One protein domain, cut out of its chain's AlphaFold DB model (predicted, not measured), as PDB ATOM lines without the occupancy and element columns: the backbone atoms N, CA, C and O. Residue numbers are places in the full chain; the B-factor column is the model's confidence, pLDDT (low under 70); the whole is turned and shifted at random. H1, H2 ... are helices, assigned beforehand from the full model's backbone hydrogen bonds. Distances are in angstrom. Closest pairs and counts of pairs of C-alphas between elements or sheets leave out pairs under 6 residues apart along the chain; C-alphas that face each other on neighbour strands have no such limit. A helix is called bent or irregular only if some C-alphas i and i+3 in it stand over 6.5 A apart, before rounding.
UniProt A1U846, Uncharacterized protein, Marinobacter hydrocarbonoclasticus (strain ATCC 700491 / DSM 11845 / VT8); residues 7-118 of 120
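AT A GLANCE: This is residues 7 to 118 of the 120 residues of an uncharacterized protein of Marinobacter hydrocarbonoclasticus (strain ATCC 700491 / DSM 11845 / VT8) (UniProt A1U846). One long helix, H3, is the spine of this model: H2 folds back along its first half as a helical hairpin, and H1 packs on H2. The kinked helix H4 packs on the middle part of H3, away from H1 and H2, and two long stretches, residues 7 to 23 and residues 84 to 98, have no named element. The printed part has 112 residues with four named helices, in the order H1, H2, H3, H4, and no named strand; the class is all helix. It is compact, with a radius of gyration of the C-alphas of 14.9 A, and the C-alphas span 40 by 29 by 21 A.

HOW THE PARTS SIT: Start at H3, residues 57 to 83. H2, residues 43 to 53, touches residues 59 to 70 of H3 alone; look at the C-alphas of Ala 47 and Ala 63, the closest pair, 4.4 A apart. This hairpin stands at a shallow tilt of 13 degrees, opposite ways. H4, residues 99 to 118, touches H3 with residues 105 to 114 alone, and H3 meets that touch with residues 65 to 76 alone. The closest C-alphas there are those of Trp 69 and Ile 105, 6.1 A apart; the two run the same way at a shallow tilt of 34.6 degrees, only just short of steep. H1, residues 24 to 34, touches H2 at a steep tilt of 58 degrees, the same way, with the C-alphas of Leu 34 and Arg 49 closest at 6.7 A. H1 and H3 are near each other, while H4 is apart from H1 and from H2. In H2 and H3 every O i to N i+4 pair is within hydrogen-bond range, against 5 of 7 in H1 and 11 of 16 in H4.

IN THESE COORDINATES: Find C-alpha 57 at (65.061, 40.636, -40.322); from there H3 runs 37.8 A to C-alpha 83 at (36.039, 16.353, -40.251). H2 measures 15.2 A from first to last C-alpha and H1 14.2 A. H1 is irregular, with C-alphas 30 and 33 7.8 A apart. H4 measures 19.4 A and ends at C-alpha 118, (30.986, 24.901, -33.310). H4 is irregular too, with C-alphas 105 and 108 9.5 A apart, and has a kink of 97 degrees near residue 108.

THE WHOLE: The two C-alphas farthest apart, those of Asp 10 and Phe 83, are 42.0 A apart. The printed part, residues 7 to 118, has no cut. The link from H3 to H4 is long, 15 residues; that from H1 to H2 is short, and that from H2 to H3 is tight. The mean pLDDT of the printed part is 70.7, and 53 residues are under 70, among them residues 7 to 22 and residues 84 to 111.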
ATOM      1  N   THR A   7      42.637  46.532 -48.006       52.34
ATOM      2  CA  THR A   7      42.151  47.539 -48.970       52.34
ATOM      3  C   THR A   7      42.317  48.942 -48.393       52.34
ATOM      4  O   THR A   7      41.963  49.169 -47.240       52.34
ATOM      5  N   ARG A   8      42.837  49.906 -49.165       47.44
ATOM      6  CA  ARG A   8      43.135  51.263 -48.666       47.44
ATOM      7  C   ARG A   8      42.433  52.353 -49.473       47.44
ATOM      8  O   ARG A   8      42.673  52.460 -50.677       47.44
ATOM      9  N   THR A   9      41.656  53.219 -48.810       54.31
ATOM     10  CA  THR A   9      41.013  54.362 -49.495       54.31
ATOM     11  C   THR A   9      41.431  55.769 -49.048       54.31
ATOM     12  O   THR A   9      41.358  56.634 -49.919       54.31
ATOM     13  N   ASP A  10      41.961  55.991 -47.826       52.16
ATOM     14  CA  ASP A  10      42.587  57.273 -47.361       52.16
ATOM     15  C   ASP A  10      43.001  57.360 -45.852       52.16
ATOM     16  O   ASP A  10      43.343  58.436 -45.373       52.16
ATOM     17  N   THR A  11      43.116  56.241 -45.113       52.81
ATOM     18  CA  THR A  11      43.680  56.118 -43.729       52.81
ATOM     19  C   THR A  11      42.955  56.844 -42.568       52.81
ATOM     20  O   THR A  11      43.408  57.901 -42.169       52.81
ATOM     21  N   VAL A  12      41.898  56.236 -41.980       43.47
ATOM     22  CA  VAL A  12      41.701  55.811 -40.542       43.47
ATOM     23  C   VAL A  12      40.605  54.708 -40.470       43.47
ATOM     24  O   VAL A  12      39.903  54.544 -39.480       43.47
ATOM     25  N   GLY A  13      40.390  53.929 -41.532       44.25
ATOM     26  CA  GLY A  13      39.312  52.938 -41.515       44.25
ATOM     27  C   GLY A  13      38.995  52.366 -42.881       44.25
ATOM     28  O   GLY A  13      38.091  52.827 -43.563       44.25
ATOM     29  N   SER A  14      39.736  51.336 -43.262       46.81
ATOM     30  CA  SER A  14      39.224  50.286 -44.141       46.81
ATOM     31  C   SER A  14      40.095  49.059 -43.918       46.81
ATOM     32  O   SER A  14      41.120  48.862 -44.558       46.81
ATOM     33  N   THR A  15      39.732  48.267 -42.921       46.78
ATOM     34  CA  THR A  15      40.351  46.972 -42.668       46.78
ATOM     35  C   THR A  15      39.178  46.014 -42.547       46.78
ATOM     36  O   THR A  15      38.382  46.140 -41.625       46.78
ATOM     37  N   SER A  16      39.017  45.102 -43.501       51.62
ATOM     38  CA  SER A  16      38.111  43.952 -43.363       51.62
ATOM     39  C   SER A  16      38.731  42.841 -42.501       51.62
ATOM     40  O   SER A  16      38.023  41.940 -42.079       51.62
ATOM     41  N   ALA A  17      40.033  42.941 -42.192       48.97
ATOM     42  CA  ALA A  17      40.822  41.976 -41.417       48.97
ATOM     43  C   ALA A  17      41.024  42.218 -39.890       48.97
ATOM     44  O   ALA A  17      41.697  41.394 -39.275       48.97
ATOM     45  N   PRO A  18      40.527  43.284 -39.215       52.28
ATOM     46  CA  PRO A  18      40.937  43.585 -37.842       52.28
ATOM     47  C   PRO A  18      40.310  42.642 -36.813       52.28
ATOM     48  O   PRO A  18      40.797  42.588 -35.694       52.28
ATOM     49  N   ALA A  19      39.262  41.905 -37.194       52.03
ATOM     50  CA  ALA A  19      38.639  40.898 -36.343       52.03
ATOM     51  C   ALA A  19      39.355  39.536 -36.392       52.03
ATOM     52  O   ALA A  19      39.009  38.661 -35.613       52.03
ATOM     53  N   ILE A  20      40.304  39.324 -37.314       56.72
ATOM     54  CA  ILE A  20      40.873  37.984 -37.536       56.72
ATOM     55  C   ILE A  20      42.408  38.000 -37.589       56.72
ATOM     56  O   ILE A  20      43.030  37.082 -37.076       56.72
ATOM     57  N   LEU A  21      43.052  39.045 -38.123       69.06
ATOM     58  CA  LEU A  21      44.517  39.145 -38.137       69.06
ATOM     59  C   LEU A  21      45.032  39.895 -36.889       69.06
ATOM     60  O   LEU A  21      44.720  41.083 -36.722       69.06
ATOM     61  N   PRO A  22      45.874  39.287 -36.033       63.56
ATOM     62  CA  PRO A  22      46.440  40.003 -34.901       63.56
ATOM     63  C   PRO A  22      47.333  41.152 -35.358       63.56
ATOM     64  O   PRO A  22      48.024  41.092 -36.373       63.56
ATOM     65  N   LYS A  23      47.312  42.241 -34.581       71.62
ATOM     66  CA  LYS A  23      48.071  43.473 -34.858       71.62
ATOM     67  C   LYS A  23      47.767  44.105 -36.230       71.62
ATOM     68  O   LYS A  23      48.559  44.927 -36.692       71.62
ATOM     69  N   ALA A  24      46.616  43.825 -36.854       73.06
ATOM     70  CA  ALA A  24      46.237  44.403 -38.150       73.06
ATOM     71  C   ALA A  24      46.408  45.936 -38.206       73.06
ATOM     72  O   ALA A  24      46.926  46.468 -39.184       73.06
ATOM     73  N   GLY A  25      46.057  46.652 -37.129       72.50
ATOM     74  CA  GLY A  25      46.247  48.106 -37.041       72.50
ATOM     75  C   GLY A  25      47.714  48.553 -37.136       72.50
ATOM     76  O   GLY A  25      48.013  49.536 -37.809       72.50
ATOM     77  N   TYR A  26      48.638  47.807 -36.522       80.12
ATOM     78  CA  TYR A  26      50.078  48.061 -36.630       80.12
ATOM     79  C   TYR A  26      50.583  47.799 -38.054       80.12
ATOM     80  O   TYR A  26      51.312  48.626 -38.602       80.12
ATOM     81  N   LEU A  27      50.167  46.692 -38.676       80.19
ATOM     82  CA  LEU A  27      50.596  46.335 -40.032       80.19
ATOM     83  C   LEU A  27      50.099  47.360 -41.060       80.19
ATOM     84  O   LEU A  27      50.851  47.783 -41.933       80.19
ATOM     85  N   VAL A  28      48.861  47.839 -40.918       75.69
ATOM     86  CA  VAL A  28      48.313  48.899 -41.775       75.69
ATOM     87  C   VAL A  28      49.067  50.215 -41.586       75.69
ATOM     88  O   VAL A  28      49.410  50.860 -42.577       75.69
ATOM     89  N   ALA A  29      49.349  50.610 -40.340       78.31
ATOM     90  CA  ALA A  29      50.050  51.860 -40.049       78.31
ATOM     91  C   ALA A  29      51.475  51.887 -40.626       78.31
ATOM     92  O   ALA A  29      51.916  52.929 -41.105       78.31
ATOM     93  N   ASN A  30      52.176  50.750 -40.601       83.94
ATOM     94  CA  ASN A  30      53.572  50.674 -41.031       83.94
ATOM     95  C   ASN A  30      53.739  50.271 -42.498       83.94
ATOM     96  O   ASN A  30      54.664  50.753 -43.138       83.94
ATOM     97  N   TYR A  31      52.852  49.438 -43.051       86.38
ATOM     98  CA  TYR A  31      53.052  48.793 -44.358       86.38
ATOM     99  C   TYR A  31      51.882  48.976 -45.328       86.38
ATOM    100  O   TYR A  31      51.977  48.604 -46.495       86.38
ATOM    101  N   GLY A  32      50.782  49.609 -44.910       80.44
ATOM    102  CA  GLY A  32      49.596  49.807 -45.752       80.44
ATOM    103  C   GLY A  32      49.825  50.677 -46.997       80.44
ATOM    104  O   GLY A  32      48.917  50.858 -47.801       80.44
ATOM    105  N   PHE A  33      51.010  51.264 -47.176       84.50
ATOM    106  CA  PHE A  33      51.407  51.953 -48.410       84.50
ATOM    107  C   PHE A  33      51.878  51.013 -49.522       84.50
ATOM    108  O   PHE A  33      51.938  51.444 -50.669       84.50
ATOM    109  N   LEU A  34      52.142  49.745 -49.205       87.56
ATOM    110  CA  LEU A  34      52.468  48.694 -50.172       87.56
ATOM    111  C   LEU A  34      51.237  48.178 -50.940       87.56
ATOM    112  O   LEU A  34      51.360  47.350 -51.844       87.56
ATOM    113  N   VAL A  35      50.051  48.673 -50.577       84.25
ATOM    114  CA  VAL A  35      48.775  48.383 -51.229       84.25
ATOM    115  C   VAL A  35      48.252  49.665 -51.870       84.25
ATOM    116  O   VAL A  35      48.086  50.698 -51.211       84.25
ATOM    117  N   GLY A  36      48.005  49.597 -53.174       74.44
ATOM    118  CA  GLY A  36      47.464  50.671 -53.985       74.44
ATOM    119  C   GLY A  36      46.047  51.068 -53.575       74.44
ATOM    120  O   GLY A  36      45.309  50.338 -52.909       74.44
ATOM    121  N   ARG A  37      45.634  52.268 -53.988       75.12
ATOM    122  CA  ARG A  37      44.299  52.778 -53.659       75.12
ATOM    123  C   ARG A  37      43.220  51.914 -54.311       75.12
ATOM    124  O   ARG A  37      43.194  51.785 -55.530       75.12
ATOM    125  N   GLY A  38      42.319  51.370 -53.495       69.56
ATOM    126  CA  GLY A  38      41.270  50.448 -53.951       69.56
ATOM    127  C   GLY A  38      41.783  49.078 -54.407       69.56
ATOM    128  O   GLY A  38      40.981  48.251 -54.838       69.56
ATOM    129  N   GLU A  39      43.089  48.827 -54.300       75.38
ATOM    130  CA  GLU A  39      43.675  47.522 -54.574       75.38
ATOM    131  C   GLU A  39      43.265  46.539 -53.474       75.38
ATOM    132  O   GLU A  39      43.217  46.889 -52.291       75.38
ATOM    133  N   ARG A  40      42.962  45.307 -53.882       74.81
ATOM    134  CA  ARG A  40      42.745  44.178 -52.981       74.81
ATOM    135  C   ARG A  40      43.898  43.213 -53.145       74.81
ATOM    136  O   ARG A  40      44.181  42.795 -54.263       74.81
ATOM    137  N   VAL A  41      44.527  42.873 -52.031       76.19
ATOM    138  CA  VAL A  41      45.698  41.995 -51.999       76.19
ATOM    139  C   VAL A  41      45.445  40.887 -50.986       76.19
ATOM    140  O   VAL A  41      44.806  41.127 -49.950       76.19
ATOM    141  N   ARG A  42      45.917  39.677 -51.303       80.31
ATOM    142  CA  ARG A  42      45.898  38.555 -50.362       80.31
ATOM    143  C   ARG A  42      46.946  38.756 -49.258       80.31
ATOM    144  O   ARG A  42      47.872  39.548 -49.416       80.31
ATOM    145  N   LEU A  43      46.791  38.082 -48.120       80.12
ATOM    146  CA  LEU A  43      47.689  38.262 -46.971       80.12
ATOM    147  C   LEU A  43      49.088  37.683 -47.218       80.12
ATOM    148  O   LEU A  43      50.071  38.316 -46.841       80.12
ATOM    149  N   ASP A  44      49.177  36.537 -47.894       85.00
ATOM    150  CA  ASP A  44      50.439  35.936 -48.344       85.00
ATOM    151  C   ASP A  44      51.183  36.870 -49.309       85.00
ATOM    152  O   ASP A  44      52.348  37.199 -49.102       85.00
ATOM    153  N   GLU A  45      50.469  37.410 -50.294       87.12
ATOM    154  CA  GLU A  45      51.021  38.363 -51.254       87.12
ATOM    155  C   GLU A  45      51.436  39.684 -50.584       87.12
ATOM    156  O   GLU A  45      52.447  40.287 -50.943       87.12
ATOM    157  N   PHE A  46      50.691  40.155 -49.584       86.94
ATOM    158  CA  PHE A  46      51.084  41.328 -48.807       86.94
ATOM    159  C   PHE A  46      52.372  41.087 -48.007       86.94
ATOM    160  O   PHE A  46      53.235  41.966 -47.978       86.94
ATOM    161  N   ALA A  47      52.531  39.901 -47.413       89.12
ATOM    162  CA  ALA A  47      53.762  39.499 -46.738       89.12
ATOM    163  C   ALA A  47      54.954  39.465 -47.713       89.12
ATOM    164  O   ALA A  47      56.019  40.001 -47.400       89.12
ATOM    165  N   ASP A  48      54.753  38.945 -48.928       91.94
ATOM    166  CA  ASP A  48      55.771  38.967 -49.987       91.94
ATOM    167  C   ASP A  48      56.167  40.403 -50.363       91.94
ATOM    168  O   ASP A  48      57.351  40.716 -50.500       91.94
ATOM    169  N   ARG A  49      55.192  41.317 -50.477       92.88
ATOM    170  CA  ARG A  49      55.459  42.741 -50.750       92.88
ATOM    171  C   ARG A  49      56.234  43.417 -49.618       92.88
ATOM    172  O   ARG A  49      57.071  44.272 -49.903       92.88
ATOM    173  N   MET A  50      55.971  43.062 -48.359       92.75
ATOM    174  CA  MET A  50      56.714  43.579 -47.203       92.75
ATOM    175  C   MET A  50      58.191  43.181 -47.260       92.75
ATOM    176  O   MET A  50      59.053  44.053 -47.154       92.75
ATOM    177  N   GLU A  51      58.482  41.896 -47.473       93.19
ATOM    178  CA  GLU A  51      59.858  41.393 -47.585       93.19
ATOM    179  C   GLU A  51      60.582  41.944 -48.811       93.19
ATOM    180  O   GLU A  51      61.746  42.325 -48.725       93.19
ATOM    181  N   ALA A  52      59.891  42.049 -49.948       94.31
ATOM    182  CA  ALA A  52      60.474  42.621 -51.155       94.31
ATOM    183  C   ALA A  52      60.812  44.113 -50.996       94.31
ATOM    184  O   ALA A  52      61.736  44.609 -51.641       94.31
ATOM    185  N   HIS A  53      60.064  44.843 -50.160       94.81
ATOM    186  CA  HIS A  53      60.298  46.265 -49.921       94.81
ATOM    187  C   HIS A  53      61.371  46.531 -48.859       94.81
ATOM    188  O   HIS A  53      62.091  47.527 -48.957       94.81
ATOM    189  N   TYR A  54      61.484  45.668 -47.845       92.19
ATOM    190  CA  TYR A  54      62.404  45.848 -46.726       92.19
ATOM    191  C   TYR A  54      63.350  44.659 -46.568       92.19
ATOM    192  O   TYR A  54      62.956  43.595 -46.097       92.19
ATOM    193  N   ASP A  55      64.638  44.901 -46.804       90.06
ATOM    194  CA  ASP A  55      65.703  43.988 -46.386       90.06
ATOM    195  C   ASP A  55      65.985  44.169 -44.882       90.06
ATOM    196  O   ASP A  55      66.899  44.882 -44.458       90.06
ATOM    197  N   ASN A  56      65.090  43.632 -44.047       91.88
ATOM    198  CA  ASN A  56      65.154  43.744 -42.594       91.88
ATOM    199  C   ASN A  56      64.595  42.486 -41.924       91.88
ATOM    200  O   ASN A  56      63.419  42.164 -42.078       91.88
ATOM    201  N   VAL A  57      65.412  41.852 -41.077       89.50
ATOM    202  CA  VAL A  57      65.061  40.636 -40.322       89.50
ATOM    203  C   VAL A  57      63.743  40.773 -39.558       89.50
ATOM    204  O   VAL A  57      62.956  39.833 -39.510       89.50
ATOM    205  N   ARG A  58      63.462  41.943 -38.974       88.94
ATOM    206  CA  ARG A  58      62.199  42.183 -38.270       88.94
ATOM    207  C   ARG A  58      61.000  42.132 -39.216       88.94
ATOM    208  O   ARG A  58      59.980  41.565 -38.846       88.94
ATOM    209  N   VAL A  59      61.124  42.704 -40.413       89.38
ATOM    210  CA  VAL A  59      60.042  42.684 -41.406       89.38
ATOM    211  C   VAL A  59      59.829  41.267 -41.927       89.38
ATOM    212  O   VAL A  59      58.685  40.849 -42.045       89.38
ATOM    213  N   SER A  60      60.898  40.493 -42.134       88.62
ATOM    214  CA  SER A  60      60.794  39.070 -42.487       88.62
ATOM    215  C   SER A  60      60.088  38.248 -41.405       88.62
ATOM    216  O   SER A  60      59.275  37.382 -41.713       88.62
ATOM    217  N   ILE A  61      60.345  38.530 -40.121       85.69
ATOM    218  CA  ILE A  61      59.624  37.878 -39.016       85.69
ATOM    219  C   ILE A  61      58.132  38.222 -39.075       85.69
ATOM    220  O   ILE A  61      57.304  37.316 -39.015       85.69
ATOM    221  N   GLU A  62      57.788  39.503 -39.226       86.38
ATOM    222  CA  GLU A  62      56.395  39.968 -39.295       86.38
ATOM    223  C   GLU A  62      55.663  39.404 -40.533       86.38
ATOM    224  O   GLU A  62      54.525  38.954 -40.426       86.38
ATOM    225  N   ALA A  63      56.325  39.338 -41.690       87.69
ATOM    226  CA  ALA A  63      55.802  38.695 -42.896       87.69
ATOM    227  C   ALA A  63      55.593  37.183 -42.697       87.69
ATOM    228  O   ALA A  63      54.550  36.638 -43.066       87.69
ATOM    229  N   GLY A  64      56.541  36.504 -42.046       85.56
ATOM    230  CA  GLY A  64      56.409  35.098 -41.667       85.56
ATOM    231  C   GLY A  64      55.238  34.835 -40.713       85.56
ATOM    232  O   GLY A  64      54.557  33.824 -40.855       85.56
ATOM    233  N   GLU A  65      54.959  35.743 -39.772       82.25
ATOM    234  CA  GLU A  65      53.775  35.657 -38.903       82.25
ATOM    235  C   GLU A  65      52.468  35.732 -39.707       82.25
ATOM    236  O   GLU A  65      51.567  34.930 -39.465       82.25
ATOM    237  N   ILE A  66      52.382  36.627 -40.699       83.31
ATOM    238  CA  ILE A  66      51.203  36.751 -41.574       83.31
ATOM    239  C   ILE A  66      50.979  35.470 -42.389       83.31
ATOM    240  O   ILE A  66      49.849  34.986 -42.466       83.31
ATOM    241  N   ARG A  67      52.040  34.902 -42.983       84.56
ATOM    242  CA  ARG A  67      51.930  33.659 -43.770       84.56
ATOM    243  C   ARG A  67      51.465  32.488 -42.910       84.56
ATOM    244  O   ARG A  67      50.513  31.809 -43.281       84.56
ATOM    245  N   ARG A  68      52.065  32.314 -41.726       79.69
ATOM    246  CA  ARG A  68      51.662  31.270 -40.771       79.69
ATOM    247  C   ARG A  68      50.209  31.408 -40.342       79.69
ATOM    248  O   ARG A  68      49.495  30.417 -40.286       79.69
ATOM    249  N   TRP A  69      49.756  32.630 -40.062       80.56
ATOM    250  CA  TRP A  69      48.352  32.876 -39.749       80.56
ATOM    251  C   TRP A  69      47.430  32.429 -40.890       80.56
ATOM    252  O   TRP A  69      46.439  31.745 -40.652       80.56
ATOM    253  N   TYR A  70      47.768  32.784 -42.132       79.75
ATOM    254  CA  TYR A  70      46.959  32.440 -43.299       79.75
ATOM    255  C   TYR A  70      46.874  30.923 -43.505       79.75
ATOM    256  O   TYR A  70      45.780  30.383 -43.647       79.75
ATOM    257  N   GLU A  71      48.013  30.232 -43.458       79.12
ATOM    258  CA  GLU A  71      48.086  28.769 -43.552       79.12
ATOM    259  C   GLU A  71      47.260  28.085 -42.452       79.12
ATOM    260  O   GLU A  71      46.515  27.142 -42.718       79.12
ATOM    261  N   LEU A  72      47.332  28.612 -41.228       77.00
ATOM    262  CA  LEU A  72      46.615  28.089 -40.074       77.00
ATOM    263  C   LEU A  72      45.094  28.222 -40.214       77.00
ATOM    264  O   LEU A  72      44.368  27.276 -39.916       77.00
ATOM    265  N   MET A  73      44.612  29.364 -40.705       76.94
ATOM    266  CA  MET A  73      43.184  29.576 -40.959       76.94
ATOM    267  C   MET A  73      42.654  28.662 -42.067       76.94
ATOM    268  O   MET A  73      41.563  28.109 -41.935       76.94
ATOM    269  N   VAL A  74      43.438  28.457 -43.131       78.50
ATOM    270  CA  VAL A  74      43.095  27.523 -44.214       78.50
ATOM    271  C   VAL A  74      42.999  26.091 -43.686       78.50
ATOM    272  O   VAL A  74      42.028  25.397 -43.975       78.50
ATOM    273  N   TYR A  75      43.974  25.651 -42.889       77.44
ATOM    274  CA  TYR A  75      43.967  24.307 -42.313       77.44
ATOM    275  C   TYR A  75      42.830  24.103 -41.294       77.44
ATOM    276  O   TYR A  75      42.185  23.054 -41.292       77.44
ATOM    277  N   ALA A  76      42.540  25.104 -40.456       74.75
ATOM    278  CA  ALA A  76      41.419  25.055 -39.521       74.75
ATOM    279  C   ALA A  76      40.071  24.911 -40.251       74.75
ATOM    280  O   ALA A  76      39.274  24.055 -39.875       74.75
ATOM    281  N   GLU A  77      39.835  25.685 -41.319       75.00
ATOM    282  CA  GLU A  77      38.621  25.553 -42.141       75.00
ATOM    283  C   GLU A  77      38.529  24.179 -42.786       75.00
ATOM    284  O   GLU A  77      37.487  23.540 -42.693       75.00
ATOM    285  N   ASP A  78      39.609  23.715 -43.416       76.31
ATOM    286  CA  ASP A  78      39.623  22.398 -44.050       76.31
ATOM    287  C   ASP A  78      39.276  21.301 -43.036       76.31
ATOM    288  O   ASP A  78      38.485  20.402 -43.326       76.31
ATOM    289  N   THR A  79      39.782  21.430 -41.806       68.69
ATOM    290  CA  THR A  79      39.485  20.476 -40.738       68.69
ATOM    291  C   THR A  79      38.012  20.524 -40.324       68.69
ATOM    292  O   THR A  79      37.355  19.483 -40.258       68.69
ATOM    293  N   VAL A  80      37.462  21.721 -40.106       66.31
ATOM    294  CA  VAL A  80      36.049  21.906 -39.741       66.31
ATOM    295  C   VAL A  80      35.127  21.393 -40.848       66.31
ATOM    296  O   VAL A  80      34.193  20.645 -40.576       66.31
ATOM    297  N   VAL A  81      35.413  21.727 -42.106       70.12
ATOM    298  CA  VAL A  81      34.590  21.351 -43.265       70.12
ATOM    299  C   VAL A  81      34.624  19.843 -43.520       70.12
ATOM    300  O   VAL A  81      33.579  19.249 -43.790       70.12
ATOM    301  N   ASN A  82      35.800  19.214 -43.444       70.44
ATOM    302  CA  ASN A  82      35.957  17.806 -43.817       70.44
ATOM    303  C   ASN A  82      35.733  16.835 -42.654       70.44
ATOM    304  O   ASN A  82      35.267  15.716 -42.879       70.44
ATOM    305  N   PHE A  83      36.067  17.233 -41.425       75.38
ATOM    306  CA  PHE A  83      36.039  16.353 -40.251       75.38
ATOM    307  C   PHE A  83      35.042  16.796 -39.178       75.38
ATOM    308  O   PHE A  83      34.804  16.030 -38.244       75.38
ATOM    309  N   GLY A  84      34.439  17.984 -39.304       68.62
ATOM    310  CA  GLY A  84      33.492  18.502 -38.316       68.62
ATOM    311  C   GLY A  84      34.136  18.748 -36.952       68.62
ATOM    312  O   GLY A  84      33.508  18.475 -35.934       68.62
ATOM    313  N   ALA A  85      35.406  19.168 -36.927       61.00
ATOM    314  CA  ALA A  85      36.140  19.444 -35.697       61.00
ATOM    315  C   ALA A  85      37.201  20.536 -35.897       61.00
ATOM    316  O   ALA A  85      37.804  20.642 -36.965       61.00
ATOM    317  N   ILE A  86      37.474  21.307 -34.844       63.88
ATOM    318  CA  ILE A  86      38.626  22.215 -34.789       63.88
ATOM    319  C   ILE A  86      39.863  21.414 -34.360       63.88
ATOM    320  O   ILE A  86      39.769  20.623 -33.415       63.88
ATOM    321  N   PRO A  87      41.034  21.615 -34.994       59.94
ATOM    322  CA  PRO A  87      42.272  20.983 -34.553       59.94
ATOM    323  C   PRO A  87      42.557  21.314 -33.082       59.94
ATOM    324  O   PRO A  87      42.786  22.467 -32.718       59.94
ATOM    325  N   CYS A  88      42.530  20.294 -32.222       51.41
ATOM    326  CA  CYS A  88      42.861  20.423 -30.801       51.41
ATOM    327  C   CYS A  88      44.376  20.518 -30.564       51.41
ATOM    328  O   CYS A  88      44.810  21.108 -29.576       51.41
ATOM    329  N   GLU A  89      45.170  19.996 -31.498       53.91
ATOM    330  CA  GLU A  89      46.623  20.113 -31.538       53.91
ATOM    331  C   GLU A  89      47.026  20.437 -32.980       53.91
ATOM    332  O   GLU A  89      46.946  19.598 -33.875       53.91
ATOM    333  N   PHE A  90      47.416  21.687 -33.232       50.12
ATOM    334  CA  PHE A  90      48.053  22.054 -34.494       50.12
ATOM    335  C   PHE A  90      49.496  21.533 -34.466       50.12
ATOM    336  O   PHE A  90      50.409  22.245 -34.047       50.12
ATOM    337  N   GLU A  91      49.721  20.288 -34.887       42.69
ATOM    338  CA  GLU A  91      51.070  19.803 -35.199       42.69
ATOM    339  C   GLU A  91      51.546  20.477 -36.491       42.69
ATOM    340  O   GLU A  91      51.401  19.957 -37.597       42.69
ATOM    341  N   TYR A  92      52.123  21.675 -36.365       49.16
ATOM    342  CA  TYR A  92      52.936  22.214 -37.448       49.16
ATOM    343  C   TYR A  92      54.159  21.310 -37.605       49.16
ATOM    344  O   TYR A  92      54.953  21.154 -36.673       49.16
ATOM    345  N   LEU A  93      54.317  20.747 -38.802       39.72
ATOM    346  CA  LEU A  93      55.345  19.781 -39.207       39.72
ATOM    347  C   LEU A  93      56.802  20.304 -39.174       39.72
ATOM    348  O   LEU A  93      57.673  19.700 -39.785       39.72
ATOM    349  N   ASP A  94      57.073  21.365 -38.409       41.41
ATOM    350  CA  ASP A  94      58.407  21.918 -38.146       41.41
ATOM    351  C   ASP A  94      58.753  22.020 -36.641       41.41
ATOM    352  O   ASP A  94      59.851  22.453 -36.290       41.41
ATOM    353  N   GLY A  95      57.853  21.640 -35.718       47.66
ATOM    354  CA  GLY A  95      58.148  21.588 -34.271       47.66
ATOM    355  C   GLY A  95      58.481  22.939 -33.609       47.66
ATOM    356  O   GLY A  95      59.056  22.971 -32.522       47.66
ATOM    357  N   LEU A  96      58.151  24.052 -34.268       51.38
ATOM    358  CA  LEU A  96      58.591  25.403 -33.898       51.38
ATOM    359  C   LEU A  96      57.643  26.156 -32.951       51.38
ATOM    360  O   LEU A  96      58.086  27.105 -32.308       51.38
ATOM    361  N   TYR A  97      56.370  25.762 -32.862       54.28
ATOM    362  CA  TYR A  97      55.335  26.532 -32.165       54.28
ATOM    363  C   TYR A  97      54.474  25.642 -31.274       54.28
ATOM    364  O   TYR A  97      54.013  24.587 -31.701       54.28
ATOM    365  N   ASN A  98      54.251  26.076 -30.035       62.09
ATOM    366  CA  ASN A  98      53.319  25.434 -29.109       62.09
ATOM    367  C   ASN A  98      51.944  26.138 -29.126       62.09
ATOM    368  O   ASN A  98      51.741  27.132 -29.824       62.09
ATOM    369  N   ALA A  99      50.989  25.647 -28.329       64.25
ATOM    370  CA  ALA A  99      49.646  26.227 -28.243       64.25
ATOM    371  C   ALA A  99      49.639  27.725 -27.863       64.25
ATOM    372  O   ALA A  99      48.803  28.482 -28.349       64.25
ATOM    373  N   GLU A 100      50.579  28.181 -27.033       68.00
ATOM    374  CA  GLU A 100      50.705  29.595 -26.663       68.00
ATOM    375  C   GLU A 100      51.168  30.447 -27.853       68.00
ATOM    376  O   GLU A 100      50.690  31.566 -28.050       68.00
ATOM    377  N   ASP A 101      52.069  29.916 -28.677       65.94
ATOM    378  CA  ASP A 101      52.529  30.585 -29.893       65.94
ATOM    379  C   ASP A 101      51.418  30.663 -30.941       65.94
ATOM    380  O   ASP A 101      51.238  31.706 -31.567       65.94
ATOM    381  N   VAL A 102      50.605  29.612 -31.061       64.50
ATOM    382  CA  VAL A 102      49.389  29.609 -31.888       64.50
ATOM    383  C   VAL A 102      48.411  30.689 -31.423       64.50
ATOM    384  O   VAL A 102      47.912  31.461 -32.238       64.50
ATOM    385  N   TRP A 103      48.195  30.821 -30.113       66.88
ATOM    386  CA  TRP A 103      47.354  31.882 -29.553       66.88
ATOM    387  C   TRP A 103      47.904  33.284 -29.832       66.88
ATOM    388  O   TRP A 103      47.135  34.197 -30.137       66.88
ATOM    389  N   LYS A 104      49.228  33.469 -29.773       65.38
ATOM    390  CA  LYS A 104      49.881  34.736 -30.141       65.38
ATOM    391  C   LYS A 104      49.748  35.042 -31.632       65.38
ATOM    392  O   LYS A 104      49.583  36.209 -31.986       65.38
ATOM    393  N   ILE A 105      49.838  34.017 -32.482       66.62
ATOM    394  CA  ILE A 105      49.762  34.135 -33.942       66.62
ATOM    395  C   ILE A 105      48.332  34.376 -34.411       66.62
ATOM    396  O   ILE A 105      48.178  35.146 -35.342       66.62
ATOM    397  N   LEU A 106      47.313  33.757 -33.804       66.12
ATOM    398  CA  LEU A 106      45.901  33.912 -34.185       66.12
ATOM    399  C   LEU A 106      45.223  35.112 -33.524       66.12
ATOM    400  O   LEU A 106      44.438  35.810 -34.157       66.12
ATOM    401  N   GLY A 107      45.541  35.380 -32.258       66.31
ATOM    402  CA  GLY A 107      44.800  36.341 -31.449       66.31
ATOM    403  C   GLY A 107      43.412  35.831 -31.032       66.31
ATOM    404  O   GLY A 107      42.843  34.911 -31.617       66.31
ATOM    405  N   GLN A 108      42.858  36.446 -29.982       68.19
ATOM    406  CA  GLN A 108      41.605  36.004 -29.357       68.19
ATOM    407  C   GLN A 108      40.394  36.092 -30.300       68.19
ATOM    408  O   GLN A 108      39.527  35.224 -30.261       68.19
ATOM    409  N   ASP A 109      40.328  37.120 -31.147       63.94
ATOM    410  CA  ASP A 109      39.162  37.355 -32.005       63.94
ATOM    411  C   ASP A 109      39.051  36.316 -33.136       63.94
ATOM    412  O   ASP A 109      37.952  35.843 -33.424       63.94
ATOM    413  N   ALA A 110      40.181  35.867 -33.695       65.00
ATOM    414  CA  ALA A 110      40.216  34.778 -34.674       65.00
ATOM    415  C   ALA A 110      39.776  33.443 -34.066       65.00
ATOM    416  O   ALA A 110      39.014  32.695 -34.673       65.00
ATOM    417  N   ILE A 111      40.227  33.167 -32.839       69.25
ATOM    418  CA  ILE A 111      39.829  31.975 -32.087       69.25
ATOM    419  C   ILE A 111      38.319  32.002 -31.822       69.25
ATOM    420  O   ILE A 111      37.635  31.014 -32.070       69.25
ATOM    421  N   ASN A 112      37.782  33.141 -31.375       71.12
ATOM    422  CA  ASN A 112      36.346  33.296 -31.138       71.12
ATOM    423  C   ASN A 112      35.524  33.089 -32.415       71.12
ATOM    424  O   ASN A 112      34.458  32.488 -32.353       71.12
ATOM    425  N   TYR A 113      36.013  33.580 -33.557       65.81
ATOM    426  CA  TYR A 113      35.375  33.368 -34.853       65.81
ATOM    427  C   TYR A 113      35.308  31.879 -35.217       65.81
ATOM    428  O   TYR A 113      34.237  31.386 -35.553       65.81
ATOM    429  N   LEU A 114      36.424  31.154 -35.090       64.31
ATOM    430  CA  LEU A 114      36.477  29.718 -35.388       64.31
ATOM    431  C   LEU A 114      35.555  28.897 -34.476       64.31
ATOM    432  O   LEU A 114      34.920  27.954 -34.932       64.31
ATOM    433  N   LEU A 115      35.451  29.275 -33.201       66.94
ATOM    434  CA  LEU A 115      34.597  28.597 -32.220       66.94
ATOM    435  C   LEU A 115      33.109  28.954 -32.343       66.94
ATOM    436  O   LEU A 115      32.273  28.269 -31.756       66.94
ATOM    437  N   ALA A 116      32.758  30.028 -33.054       65.25
ATOM    438  CA  ALA A 116      31.371  30.471 -33.175       65.25
ATOM    439  C   ALA A 116      30.510  29.501 -34.004       65.25
ATOM    440  O   ALA A 116      29.323  29.365 -33.710       65.25
ATOM    441  N   ASP A 117      31.106  28.808 -34.981       53.78
ATOM    442  CA  ASP A 117      30.421  27.808 -35.818       53.78
ATOM    443  C   ASP A 117      30.265  26.443 -35.121       53.78
ATOM    444  O   ASP A 117      29.371  25.683 -35.473       53.78
ATOM    445  N   ASP A 118      31.065  26.152 -34.091       49.12
ATOM    446  CA  ASP A 118      30.986  24.901 -33.310       49.12
ATOM    447  C   ASP A 118      29.836  24.926 -32.272       49.12
ATOM    448  O   ASP A 118      29.504  23.921 -31.642       49.12
TER     449      ASP A 118